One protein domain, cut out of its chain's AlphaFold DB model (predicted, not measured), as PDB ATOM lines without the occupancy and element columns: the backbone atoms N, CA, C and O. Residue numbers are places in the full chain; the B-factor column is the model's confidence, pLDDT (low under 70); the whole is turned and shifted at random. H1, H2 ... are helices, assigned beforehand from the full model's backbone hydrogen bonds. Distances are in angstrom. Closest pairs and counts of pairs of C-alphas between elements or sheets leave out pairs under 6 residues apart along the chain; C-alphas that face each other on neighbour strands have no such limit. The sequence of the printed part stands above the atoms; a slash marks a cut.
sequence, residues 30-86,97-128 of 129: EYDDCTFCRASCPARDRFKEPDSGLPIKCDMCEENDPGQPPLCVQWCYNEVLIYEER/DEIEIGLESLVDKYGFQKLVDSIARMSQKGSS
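This is residues 30 to 86 and 97 to 128 of the 129 residues of the protein "Fe-S-cluster-containing hydrogenase components 2" of Desulfosporosinus sp. I2 (UniProt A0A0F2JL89). There is little regular structure here: helices H2 and H3 meet as a corner toward one end of the longest axis, one-turn H1 lies toward the other end, and a long winding stretch with no named element, residues 30 to 70, fills much of the space between. Residues 117 to 128, mostly H3, stick out. The 89 printed residues, with three named helices, H1, H2, H3, and no named strand, are all helix in class, though only 32 are in named elements. The whole is only just loose, close to extended: radius of gyration of the C-alphas 18.1 A, spans 51 by 39 by 24 A.

Find C-alpha 112 at (153.545, 131.841, 141.177); from there H3, residues 112 to 126, runs 21.1 A to C-alpha 126 at (171.277, 121.815, 135.657). H2, residues 98 to 110, covers 18.3 A; H1, residues 71 to 74, 4.9 A.

Look at Val 107 and Leu 115, whose C-alphas, 6.6 A apart, are the closest of H2 and H3. These helices only just touch, only at the corner, with 3 pairs of C-alphas within 8 A, at a steep tilt of 65 degrees, opposite ways. H1 is apart from both. In H2 and H3 every O i to N i+4 pair is within hydrogen-bond range; H1 is too short for one.

C-alphas 30 and 128, the farthest apart, are 56.8 A apart. Residues 87 to 96 are not printed; the cut spans 22.7 A. The H2 to H3 link is tight. Residues 125 to 128 are under pLDDT 70.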
ATOM      1  N   GLU A  30     124.905 102.174 151.598       94.88
ATOM      2  CA  GLU A  30     125.446 103.481 151.982       94.88
ATOM      3  C   GLU A  30     126.841 103.686 151.387       94.88
ATOM      4  O   GLU A  30     127.756 102.914 151.665       94.88
ATOM      5  N   TYR A  31     127.006 104.752 150.608       95.06
ATOM      6  CA  TYR A  31     128.287 105.165 150.041       95.06
ATOM      7  C   TYR A  31     128.882 106.295 150.878       95.06
ATOM      8  O   TYR A  31     128.142 107.138 151.385       95.06
ATOM      9  N   ASP A  32     130.207 106.348 150.993       93.62
ATOM     10  CA  ASP A  32     130.895 107.452 151.666       93.62
ATOM     11  C   ASP A  32     130.760 108.762 150.879       93.62
ATOM     12  O   ASP A  32     130.430 108.773 149.681       93.62
ATOM     13  N   ASP A  33     131.019 109.884 151.549       94.06
ATOM     14  CA  ASP A  33     131.004 111.182 150.894       94.06
ATOM     15  C   ASP A  33     132.036 111.228 149.756       94.06
ATOM     16  O   ASP A  33     133.111 110.630 149.805       94.06
ATOM     17  N   CYS A  34     131.672 111.891 148.657       95.75
ATOM     18  CA  CYS A  34     132.520 112.011 147.466       95.75
ATOM     19  C   CYS A  34     132.912 110.673 146.794       95.75
ATOM     20  O   CYS A  34     133.796 110.681 145.933       95.75
ATOM     21  N   THR A  35     132.260 109.541 147.111       95.12
ATOM     22  CA  THR A  35     132.603 108.220 146.538       95.12
ATOM     23  C   THR A  35     132.633 108.233 145.010       95.12
ATOM     24  O   THR A  35     133.616 107.785 144.428       95.12
ATOM     25  N   PHE A  36     131.621 108.830 144.381       95.62
ATOM     26  CA  PHE A  36     131.474 108.937 142.924       95.62
ATOM     27  C   PHE A  36     132.253 110.108 142.301       95.62
ATOM     28  O   PHE A  36     132.281 110.262 141.083       95.62
ATOM     29  N   CYS A  37     132.861 110.974 143.117       96.81
ATOM     30  CA  CYS A  37     133.553 112.156 142.619       96.81
ATOM     31  C   CYS A  37     134.870 111.753 141.949       96.81
ATOM     32  O   CYS A  37     135.702 111.087 142.571       96.81
ATOM     33  N   ARG A  38     135.081 112.227 140.718       97.62
ATOM     34  CA  ARG A  38     136.282 111.982 139.904       97.62
ATOM     35  C   ARG A  38     137.389 113.023 140.093       97.62
ATOM     36  O   ARG A  38     138.504 112.807 139.643       97.62
ATOM     37  N   ALA A  39     137.103 114.134 140.771       97.50
ATOM     38  CA  ALA A  39     138.024 115.262 140.824       97.50
ATOM     39  C   ALA A  39     139.317 114.937 141.590       97.50
ATOM     40  O   ALA A  39     139.271 114.274 142.638       97.50
ATOM     41  N   SER A  40     140.451 115.458 141.124       97.62
ATOM     42  CA  SER A  40     141.651 115.585 141.951       97.62
ATOM     43  C   SER A  40     141.467 116.783 142.888       97.62
ATOM     44  O   SER A  40     141.767 117.924 142.552       97.62
ATOM     45  N   CYS A  41     140.845 116.522 144.041       97.62
ATOM     46  CA  CYS A  41     140.302 117.540 144.943       97.62
ATOM     47  C   CYS A  41     141.092 117.609 146.258       97.62
ATOM     48  O   CYS A  41     141.423 116.551 146.803       97.62
ATOM     49  N   PRO A  42     141.358 118.799 146.837       95.69
ATOM     50  CA  PRO A  42     142.059 118.950 148.120       95.69
ATOM     51  C   PRO A  42     141.443 118.157 149.288       95.69
ATOM     52  O   PRO A  42     142.186 117.739 150.168       95.69
ATOM     53  N   ALA A  43     140.148 117.835 149.227       95.50
ATOM     54  CA  ALA A  43     139.396 117.115 150.259       95.50
ATOM     55  C   ALA A  43     139.869 115.690 150.599       95.50
ATOM     56  O   ALA A  43     139.442 115.148 151.621       95.50
ATOM     57  N   ARG A  44     140.644 115.040 149.719       95.19
ATOM     58  CA  ARG A  44     141.060 113.630 149.847       95.19
ATOM     59  C   ARG A  44     142.328 113.324 149.042       95.19
ATOM     60  O   ARG A  44     142.705 114.101 148.169       95.19
ATOM     61  N   ASP A  45     142.926 112.156 149.263       95.81
ATOM     62  CA  ASP A  45     144.190 111.763 148.606       95.81
ATOM     63  C   ASP A  45     144.009 111.077 147.244       95.81
ATOM     64  O   ASP A  45     144.944 110.968 146.458       95.81
ATOM     65  N   ARG A  46     142.794 110.614 146.928       95.62
ATOM     66  CA  ARG A  46     142.515 109.921 145.662       95.62
ATOM     67  C   ARG A  46     142.793 110.844 144.457       95.62
ATOM     68  O   ARG A  46     142.396 112.008 144.481       95.62
ATOM     69  N   PHE A  47     143.396 110.282 143.404       97.88
ATOM     70  CA  PHE A  47     143.783 110.968 142.156       97.88
ATOM     71  C   PHE A  47     144.875 112.026 142.332       97.88
ATOM     72  O   PHE A  47     144.868 113.063 141.664       97.88
ATOM     73  N   LYS A  48     145.803 111.771 143.254       97.69
ATOM     74  CA  LYS A  48     147.012 112.564 143.436       97.69
ATOM     75  C   LYS A  48     148.214 111.653 143.575       97.69
ATOM     76  O   LYS A  48     148.102 110.565 144.137       97.69
ATOM     77  N   GLU A  49     149.355 112.141 143.119       97.38
ATOM     78  CA  GLU A  49     150.641 111.531 143.423       97.38
ATOM     79  C   GLU A  49     150.874 111.554 144.944       97.38
ATOM     80  O   GLU A  49     150.766 112.627 145.549       97.38
ATOM     81  N   PRO A  50     151.187 110.414 145.587       95.88
ATOM     82  CA  PRO A  50     151.261 110.323 147.046       95.88
ATOM     83  C   PRO A  50     152.372 111.196 147.642       95.88
ATOM     84  O   PRO A  50     152.234 111.687 148.761       95.88
ATOM     85  N   ASP A  51     153.444 111.430 146.883       94.56
ATOM     86  CA  ASP A  51     154.613 112.161 147.366       94.56
ATOM     87  C   ASP A  51     154.506 113.667 147.097       94.56
ATOM     88  O   ASP A  51     154.773 114.499 147.968       94.56
ATOM     89  N   SER A  52     154.120 114.044 145.875       93.75
ATOM     90  CA  SER A  52     154.093 115.444 145.432       93.75
ATOM     91  C   SER A  52     152.738 116.120 145.668       93.75
ATOM     92  O   SER A  52     152.665 117.343 145.847       93.75
ATOM     93  N   GLY A  53     151.661 115.333 145.697       93.81
ATOM     94  CA  GLY A  53     150.284 115.810 145.695       93.81
ATOM     95  C   GLY A  53     149.827 116.376 144.349       93.81
ATOM     96  O   GLY A  53     148.806 117.063 144.328       93.81
ATOM     97  N   LEU A  54     150.576 116.138 143.262       96.38
ATOM     98  CA  LEU A  54     150.191 116.562 141.914       96.38
ATOM     99  C   LEU A  54     148.928 115.825 141.452       96.38
ATOM    100  O   LEU A  54     148.769 114.647 141.783       96.38
ATOM    101  N   PRO A  55     148.029 116.493 140.712       97.31
ATOM    102  CA  PRO A  55     146.817 115.868 140.210       97.31
ATOM    103  C   PRO A  55     147.136 114.793 139.167       97.31
ATOM    104  O   PRO A  55     147.955 115.005 138.283       97.31
ATOM    105  N   ILE A  56     146.453 113.654 139.271       96.06
ATOM    106  CA  ILE A  56     146.476 112.577 138.277       96.06
ATOM    107  C   ILE A  56     145.155 112.632 137.513       96.06
ATOM    108  O   ILE A  56     144.100 112.772 138.140       96.06
ATOM    109  N   LYS A  57     145.202 112.479 136.187       95.38
ATOM    110  CA  LYS A  57     144.036 112.411 135.298       95.38
ATOM    111  C   LYS A  57     144.103 111.129 134.464       95.38
ATOM    112  O   LYS A  57     145.174 110.593 134.225       95.38
ATOM    113  N   CYS A  58     142.941 110.582 134.114       95.81
ATOM    114  CA  CYS A  58     142.850 109.453 133.193       95.81
ATOM    115  C   CYS A  58     142.776 110.015 131.774       95.81
ATOM    116  O   CYS A  58     141.809 110.701 131.450       95.81
ATOM    117  N   ASP A  59     143.763 109.687 130.959       93.62
ATOM    118  CA  ASP A  59     143.894 110.046 129.546       93.62
ATOM    119  C   ASP A  59     143.387 108.933 128.611       93.62
ATOM    120  O   ASP A  59     143.509 109.036 127.406       93.62
ATOM    121  N   MET A  60     142.830 107.845 129.157       94.38
ATOM    122  CA  MET A  60     142.482 106.632 128.399       94.38
ATOM    123  C   MET A  60     143.684 105.947 127.724       94.38
ATOM    124  O   MET A  60     143.495 105.203 126.766       94.38
ATOM    125  N   CYS A  61     144.892 106.104 128.278       94.75
ATOM    126  CA  CYS A  61     146.127 105.577 127.699       94.75
ATOM    127  C   CYS A  61     146.299 106.038 126.241       94.75
ATOM    128  O   CYS A  61     146.485 105.202 125.355       94.75
ATOM    129  N   GLU A  62     146.226 107.353 126.002       89.38
ATOM    130  CA  GLU A  62     146.324 107.976 124.667       89.38
ATOM    131  C   GLU A  62     147.633 107.586 123.933       89.38
ATOM    132  O   GLU A  62     147.699 107.638 122.707       89.38
ATOM    133  N   GLU A  63     148.661 107.135 124.665       90.31
ATOM    134  CA  GLU A  63     149.944 106.642 124.133       90.31
ATOM    135  C   GLU A  63     149.927 105.191 123.606       90.31
ATOM    136  O   GLU A  63     150.921 104.736 123.033       90.31
ATOM    137  N   ASN A  64     148.843 104.433 123.810       91.88
ATOM    138  CA  ASN A  64     148.731 103.059 123.312       91.88
ATOM    139  C   ASN A  64     148.700 103.001 121.772       91.88
ATOM    140  O   ASN A  64     148.350 103.971 121.096       91.88
ATOM    141  N   ASP A  65     149.011 101.827 121.196       91.88
ATOM    142  CA  ASP A  65     148.875 101.644 119.746       91.88
ATOM    143  C   ASP A  65     147.411 101.878 119.308       91.88
ATOM    144  O   ASP A  65     146.485 101.467 120.020       91.88
ATOM    145  N   PRO A  66     147.169 102.449 118.111       87.00
ATOM    146  CA  PRO A  66     145.817 102.696 117.620       87.00
ATOM    147  C   PRO A  66     144.926 101.448 117.673       87.00
ATOM    148  O   PRO A  66     145.284 100.384 117.159       87.00
ATOM    149  N   GLY A  67     143.745 101.589 118.275       84.31
ATOM    150  CA  GLY A  67     142.770 100.507 118.438       84.31
ATOM    151  C   GLY A  67     143.030  99.569 119.623       84.31
ATOM    152  O   GLY A  67     142.256  98.630 119.820       84.31
ATOM    153  N   GLN A  68     144.074  99.791 120.429       93.38
ATOM    154  CA  GLN A  68     144.233  99.085 121.700       93.38
ATOM    155  C   GLN A  68     143.400  99.759 122.800       93.38
ATOM    156  O   GLN A  68     143.562 100.953 123.041       93.38
ATOM    157  N   PRO A  69     142.550  99.010 123.528       94.31
ATOM    158  CA  PRO A  69     141.809  99.579 124.646       94.31
ATOM    159  C   PRO A  69     142.757  99.954 125.799       94.31
ATOM    160  O   PRO A  69     143.872  99.429 125.872       94.31
ATOM    161  N   PRO A  70     142.332 100.797 126.753       97.00
ATOM    162  CA  PRO A  70     143.143 101.152 127.914       97.00
ATOM    163  C   PRO A  70     143.608  99.923 128.706       97.00
ATOM    164  O   PRO A  70     142.891  98.924 128.818       97.00
ATOM    165  N   LEU A  71     144.789  99.993 129.327       97.19
ATOM    166  CA  LEU A  71     145.388  98.843 130.023       97.19
ATOM    167  C   LEU A  71     144.490  98.275 131.137       97.19
ATOM    168  O   LEU A  71     144.438  97.063 131.342       97.19
ATOM    169  N   CYS A  72     143.743  99.135 131.835       97.50
ATOM    170  CA  CYS A  72     142.790  98.724 132.869       97.50
ATOM    171  C   CYS A  72     141.635  97.870 132.319       97.50
ATOM    172  O   CYS A  72     141.144  96.995 133.030       97.50
ATOM    173  N   VAL A  73     141.239  98.086 131.060       97.31
ATOM    174  CA  VAL A  73     140.248  97.281 130.335       97.31
ATOM    175  C   VAL A  73     140.883  95.975 129.862       97.31
ATOM    176  O   VAL A  73     140.328  94.912 130.116       97.31
ATOM    177  N   GLN A  74     142.086  96.029 129.271       96.31
ATOM    178  CA  GLN A  74     142.818  94.834 128.815       96.31
ATOM    179  C   GLN A  74     143.022  93.798 129.931       96.31
ATOM    180  O   GLN A  74     142.947  92.594 129.697       96.31
ATOM    181  N   TRP A  75     143.276  94.263 131.155       97.19
ATOM    182  CA  TRP A  75     143.500  93.411 132.327       97.19
ATOM    183  C   TRP A  75     142.220  93.055 133.096       97.19
ATOM    184  O   TRP A  75     142.269  92.337 134.098       97.19
ATOM    185  N   CYS A  76     141.056  93.531 132.652       97.00
ATOM    186  CA  CYS A  76     139.785  93.279 133.313       97.00
ATOM    187  C   CYS A  76     139.207  91.908 132.922       97.00
ATOM    188  O   CYS A  76     138.272  91.820 132.135       97.00
ATOM    189  N   TYR A  77     139.723  90.819 133.507       96.19
ATOM    190  CA  TYR A  77     139.310  89.444 133.158       96.19
ATOM    191  C   TYR A  77     137.812  89.143 133.310       96.19
ATOM    192  O   TYR A  77     137.308  88.225 132.674       96.19
ATOM    193  N   ASN A  78     137.117  89.879 134.179       96.44
ATOM    194  CA  ASN A  78     135.676  89.725 134.397       96.44
ATOM    195  C   ASN A  78     134.836  90.634 133.488       96.44
ATOM    196  O   ASN A  78     133.628  90.715 133.692       96.44
ATOM    197  N   GLU A  79     135.470  91.360 132.561       95.06
ATOM    198  CA  GLU A  79     134.811  92.219 131.569       95.06
ATOM    199  C   GLU A  79     133.871  93.267 132.199       95.06
ATOM    200  O   GLU A  79     132.871  93.673 131.615       95.06
ATOM    201  N   VAL A  80     134.186  93.728 133.419       96.75
ATOM    202  CA  VAL A  80     133.401  94.773 134.106       96.75
ATOM    203  C   VAL A  80     133.750  96.183 133.624       96.75
ATOM    204  O   VAL A  80     133.003  97.124 133.884       96.75
ATOM    205  N   LEU A  81     134.889  96.333 132.946       97.25
ATOM    206  CA  LEU A  81     135.297  97.546 132.249       97.25
ATOM    207  C   LEU A  81     135.277  97.249 130.749       97.25
ATOM    208  O   LEU A  81     135.894  96.280 130.316       97.25
ATOM    209  N   ILE A  82     134.577  98.080 129.979       94.94
ATOM    210  CA  ILE A  82     134.409  97.951 128.526       94.94
ATOM    211  C   ILE A  82     134.779  99.298 127.898       94.94
ATOM    212  O   ILE A  82     134.445 100.346 128.450       94.94
ATOM    213  N   TYR A  83     135.490  99.259 126.772       93.69
ATOM    214  CA  TYR A  83     135.899 100.437 126.009       93.69
ATOM    215  C   TYR A  83     135.160 100.486 124.673       93.69
ATOM    216  O   TYR A  83     135.136  99.489 123.952       93.69
ATOM    217  N   GLU A  84     134.577 101.639 124.353       92.00
ATOM    218  CA  GLU A  84     133.867 101.898 123.101       92.00
ATOM    219  C   GLU A  84     134.221 103.306 122.605       92.00
ATOM    220  O   GLU A  84     134.227 104.258 123.386       92.00
ATOM    221  N   GLU A  85     134.486 103.438 121.305       88.31
ATOM    222  CA  GLU A  85     134.715 104.717 120.626       88.31
ATOM    223  C   GLU A  85     133.542 105.035 119.697       88.31
ATOM    224  O   GLU A  85     132.950 104.140 119.086       88.31
ATOM    225  N   ARG A  86     133.204 106.321 119.578       89.62
ATOM    226  CA  ARG A  86     132.162 106.820 118.673       89.62
ATOM    227  C   ARG A  86     132.535 108.196 118.135       89.62
ATOM    228  O   ARG A  86     133.180 108.974 118.830       89.62
ATOM    229  N   ASP A  97     146.895 120.902 128.746       81.62
ATOM    230  CA  ASP A  97     147.804 119.760 128.810       81.62
ATOM    231  C   ASP A  97     148.089 119.374 130.273       81.62
ATOM    232  O   ASP A  97     148.022 120.200 131.189       81.62
ATOM    233  N   GLU A  98     148.467 118.117 130.526       83.25
ATOM    234  CA  GLU A  98     148.749 117.626 131.887       83.25
ATOM    235  C   GLU A  98     149.828 118.448 132.610       83.25
ATOM    236  O   GLU A  98     149.738 118.690 133.818       83.25
ATOM    237  N   ILE A  99     150.829 118.930 131.865       86.56
ATOM    238  CA  ILE A  99     151.886 119.802 132.392       86.56
ATOM    239  C   ILE A  99     151.297 121.129 132.878       86.56
ATOM    240  O   ILE A  99     151.684 121.612 133.944       86.56
ATOM    241  N   GLU A 100     150.366 121.717 132.129       91.19
ATOM    242  CA  GLU A 100     149.740 122.990 132.488       91.19
ATOM    243  C   GLU A 100     148.913 122.841 133.766       91.19
ATOM    244  O   GLU A 100     149.093 123.625 134.698       91.19
ATOM    245  N   ILE A 101     148.119 121.769 133.867       92.06
ATOM    246  CA  ILE A 101     147.336 121.433 135.069       92.06
ATOM    247  C   ILE A 101     148.257 121.206 136.280       92.06
ATOM    248  O   ILE A 101     147.997 121.690 137.386       92.06
ATOM    249  N   GLY A 102     149.364 120.484 136.090       92.25
ATOM    250  CA  GLY A 102     150.354 120.251 137.138       92.25
ATOM    251  C   GLY A 102     150.971 121.555 137.651       92.25
ATOM    252  O   GLY A 102     151.039 121.772 138.866       92.25
ATOM    253  N   LEU A 103     151.381 122.443 136.740       94.62
ATOM    254  CA  LEU A 103     151.942 123.753 137.077       94.62
ATOM    255  C   LEU A 103     150.915 124.652 137.767       94.62
ATOM    256  O   LEU A 103     151.252 125.256 138.786       94.62
ATOM    257  N   GLU A 104     149.680 124.703 137.270       93.25
ATOM    258  CA  GLU A 104     148.577 125.442 137.889       93.25
ATOM    259  C   GLU A 104     148.359 124.976 139.334       93.25
ATOM    260  O   GLU A 104     148.382 125.793 140.255       93.25
ATOM    261  N   SER A 105     148.334 123.660 139.575       95.06
ATOM    262  CA  SER A 105     148.183 123.121 140.933       95.06
ATOM    263  C   SER A 105     149.305 123.551 141.893       95.06
ATOM    264  O   SER A 105     149.082 123.779 143.087       95.06
ATOM    265  N   LEU A 106     150.536 123.692 141.384       95.62
ATOM    266  CA  LEU A 106     151.674 124.175 142.165       95.62
ATOM    267  C   LEU A 106     151.580 125.682 142.418       95.62
ATOM    268  O   LEU A 106     151.948 126.130 143.509       95.62
ATOM    269  N   VAL A 107     151.091 126.454 141.444       96.38
ATOM    270  CA  VAL A 107     150.810 127.886 141.604       96.38
ATOM    271  C   VAL A 107     149.747 128.092 142.677       96.38
ATOM    272  O   VAL A 107     149.981 128.885 143.589       96.38
ATOM    273  N   ASP A 108     148.652 127.340 142.641       93.19
ATOM    274  CA  ASP A 108     147.572 127.445 143.624       93.19
ATOM    275  C   ASP A 108     148.045 127.092 145.038       93.19
ATOM    276  O   ASP A 108     147.673 127.740 146.020       93.19
ATOM    277  N   LYS A 109     148.929 126.097 145.162       92.25
ATOM    278  CA  LYS A 109     149.435 125.634 146.462       92.25
ATOM    279  C   LYS A 109     150.538 126.515 147.049       92.25
ATOM    280  O   LYS A 109     150.637 126.646 148.271       92.25
ATOM    281  N   TYR A 110     151.420 127.063 146.214       93.88
ATOM    282  CA  TYR A 110     152.669 127.687 146.671       93.88
ATOM    283  C   TYR A 110     152.877 129.130 146.206       93.88
ATOM    284  O   TYR A 110     153.779 129.797 146.720       93.88
ATOM    285  N   GLY A 111     152.060 129.610 145.272       94.88
ATOM    286  CA  GLY A 111     152.173 130.916 144.637       94.88
ATOM    287  C   GLY A 111     153.144 130.933 143.452       94.88
ATOM    288  O   GLY A 111     154.209 130.310 143.472       94.88
ATOM    289  N   PHE A 112     152.799 131.730 142.436       95.81
ATOM    290  CA  PHE A 112     153.545 131.841 141.177       95.81
ATOM    291  C   PHE A 112     155.021 132.209 141.373       95.81
ATOM    292  O   PHE A 112     155.907 131.555 140.825       95.81
ATOM    293  N   GLN A 113     155.309 133.211 142.213       94.88
ATOM    294  CA  GLN A 113     156.683 133.677 142.430       94.88
ATOM    295  C   GLN A 113     157.592 132.557 142.951       94.88
ATOM    296  O   GLN A 113     158.707 132.372 142.471       94.88
ATOM    297  N   LYS A 114     157.096 131.761 143.903       94.06
ATOM    298  CA  LYS A 114     157.868 130.672 144.507       94.06
ATOM    299  C   LYS A 114     158.149 129.548 143.509       94.06
ATOM    300  O   LYS A 114     159.214 128.927 143.582       94.06
ATOM    301  N   LEU A 115     157.213 129.291 142.593       94.38
ATOM    302  CA  LEU A 115     157.399 128.338 141.503       94.38
ATOM    303  C   LEU A 115     158.511 128.810 140.556       94.38
ATOM    304  O   LEU A 115     159.479 128.077 140.351       94.38
ATOM    305  N   VAL A 116     158.436 130.057 140.078       95.25
ATOM    306  CA  VAL A 116     159.452 130.661 139.194       95.25
ATOM    307  C   VAL A 116     160.838 130.652 139.842       95.25
ATOM    308  O   VAL A 116     161.798 130.182 139.231       95.25
ATOM    309  N   ASP A 117     160.950 131.080 141.101       94.25
ATOM    310  CA  ASP A 117     162.223 131.092 141.832       94.25
ATOM    311  C   ASP A 117     162.813 129.680 141.993       94.25
ATOM    312  O   ASP A 117     164.031 129.480 142.011       94.25
ATOM    313  N   SER A 118     161.958 128.664 142.135       93.25
ATOM    314  CA  SER A 118     162.396 127.272 142.264       93.25
ATOM    315  C   SER A 118     162.896 126.718 140.933       93.25
ATOM    316  O   SER A 118     163.980 126.132 140.907       93.25
ATOM    317  N   ILE A 119     162.190 126.991 139.833       93.25
ATOM    318  CA  ILE A 119     162.618 126.630 138.475       93.25
ATOM    319  C   ILE A 119     163.942 127.324 138.125       93.25
ATOM    320  O   ILE A 119     164.878 126.663 137.675       93.25
ATOM    321  N   ALA A 120     164.073 128.625 138.403       94.12
ATOM    322  CA  ALA A 120     165.298 129.381 138.145       94.12
ATOM    323  C   ALA A 120     166.511 128.786 138.886       94.12
ATOM    324  O   ALA A 120     167.578 128.600 138.295       94.12
ATOM    325  N   ARG A 121     166.346 128.407 140.163       92.88
ATOM    326  CA  ARG A 121     167.401 127.733 140.942       92.88
ATOM    327  C   ARG A 121     167.754 126.349 140.396       92.88
ATOM    328  O   ARG A 121     168.922 125.966 140.439       92.88
ATOM    329  N   MET A 122     166.772 125.584 139.917       90.88
ATOM    330  CA  MET A 122     167.006 124.266 139.316       90.88
ATOM    331  C   MET A 122     167.739 124.378 137.979       90.88
ATOM    332  O   MET A 122     168.694 123.639 137.754       90.88
ATOM    333  N   SER A 123     167.364 125.348 137.140       90.94
ATOM    334  CA  SER A 123     168.021 125.629 135.860       90.94
ATOM    335  C   SER A 123     169.506 125.967 136.041       90.94
ATOM    336  O   SER A 123     170.353 125.401 135.357       90.94
ATOM    337  N   GLN A 124     169.848 126.774 137.052       85.38
ATOM    338  CA  GLN A 124     171.243 127.104 137.379       85.38
ATOM    339  C   GLN A 124     172.061 125.900 137.870       85.38
ATOM    340  O   GLN A 124     173.266 125.844 137.639       85.38
ATOM    341  N   LYS A 125     171.429 124.923 138.536       68.44
ATOM    342  CA  LYS A 125     172.093 123.671 138.940       68.44
ATOM    343  C   LYS A 125     172.241 122.690 137.773       68.44
ATOM    344  O   LYS A 125     173.250 121.998 137.704       68.44
ATOM    345  N   GLY A 126     171.273 122.661 136.855       56.28
ATOM    346  CA  GLY A 126     171.277 121.815 135.657       56.28
ATOM    347  C   GLY A 126     172.310 122.217 134.599       56.28
ATOM    348  O   GLY A 126     172.783 121.352 133.877       56.28
ATOM    349  N   SER A 127     172.749 123.481 134.555       48.44
ATOM    350  CA  SER A 127     173.841 123.948 133.674       48.44
ATOM    351  C   SER A 127     175.254 123.493 134.095       48.44
ATOM    352  O   SER A 127     176.243 124.049 133.619       48.44
ATOM    353  N   SER A 128     175.355 122.514 135.001       48.81
ATOM    354  CA  SER A 128     176.614 121.943 135.515       48.81
ATOM    355  C   SER A 128     176.836 120.479 135.099       48.81
ATOM    356  O   SER A 128     177.756 119.847 135.621       48.81
TER     357      SER A 128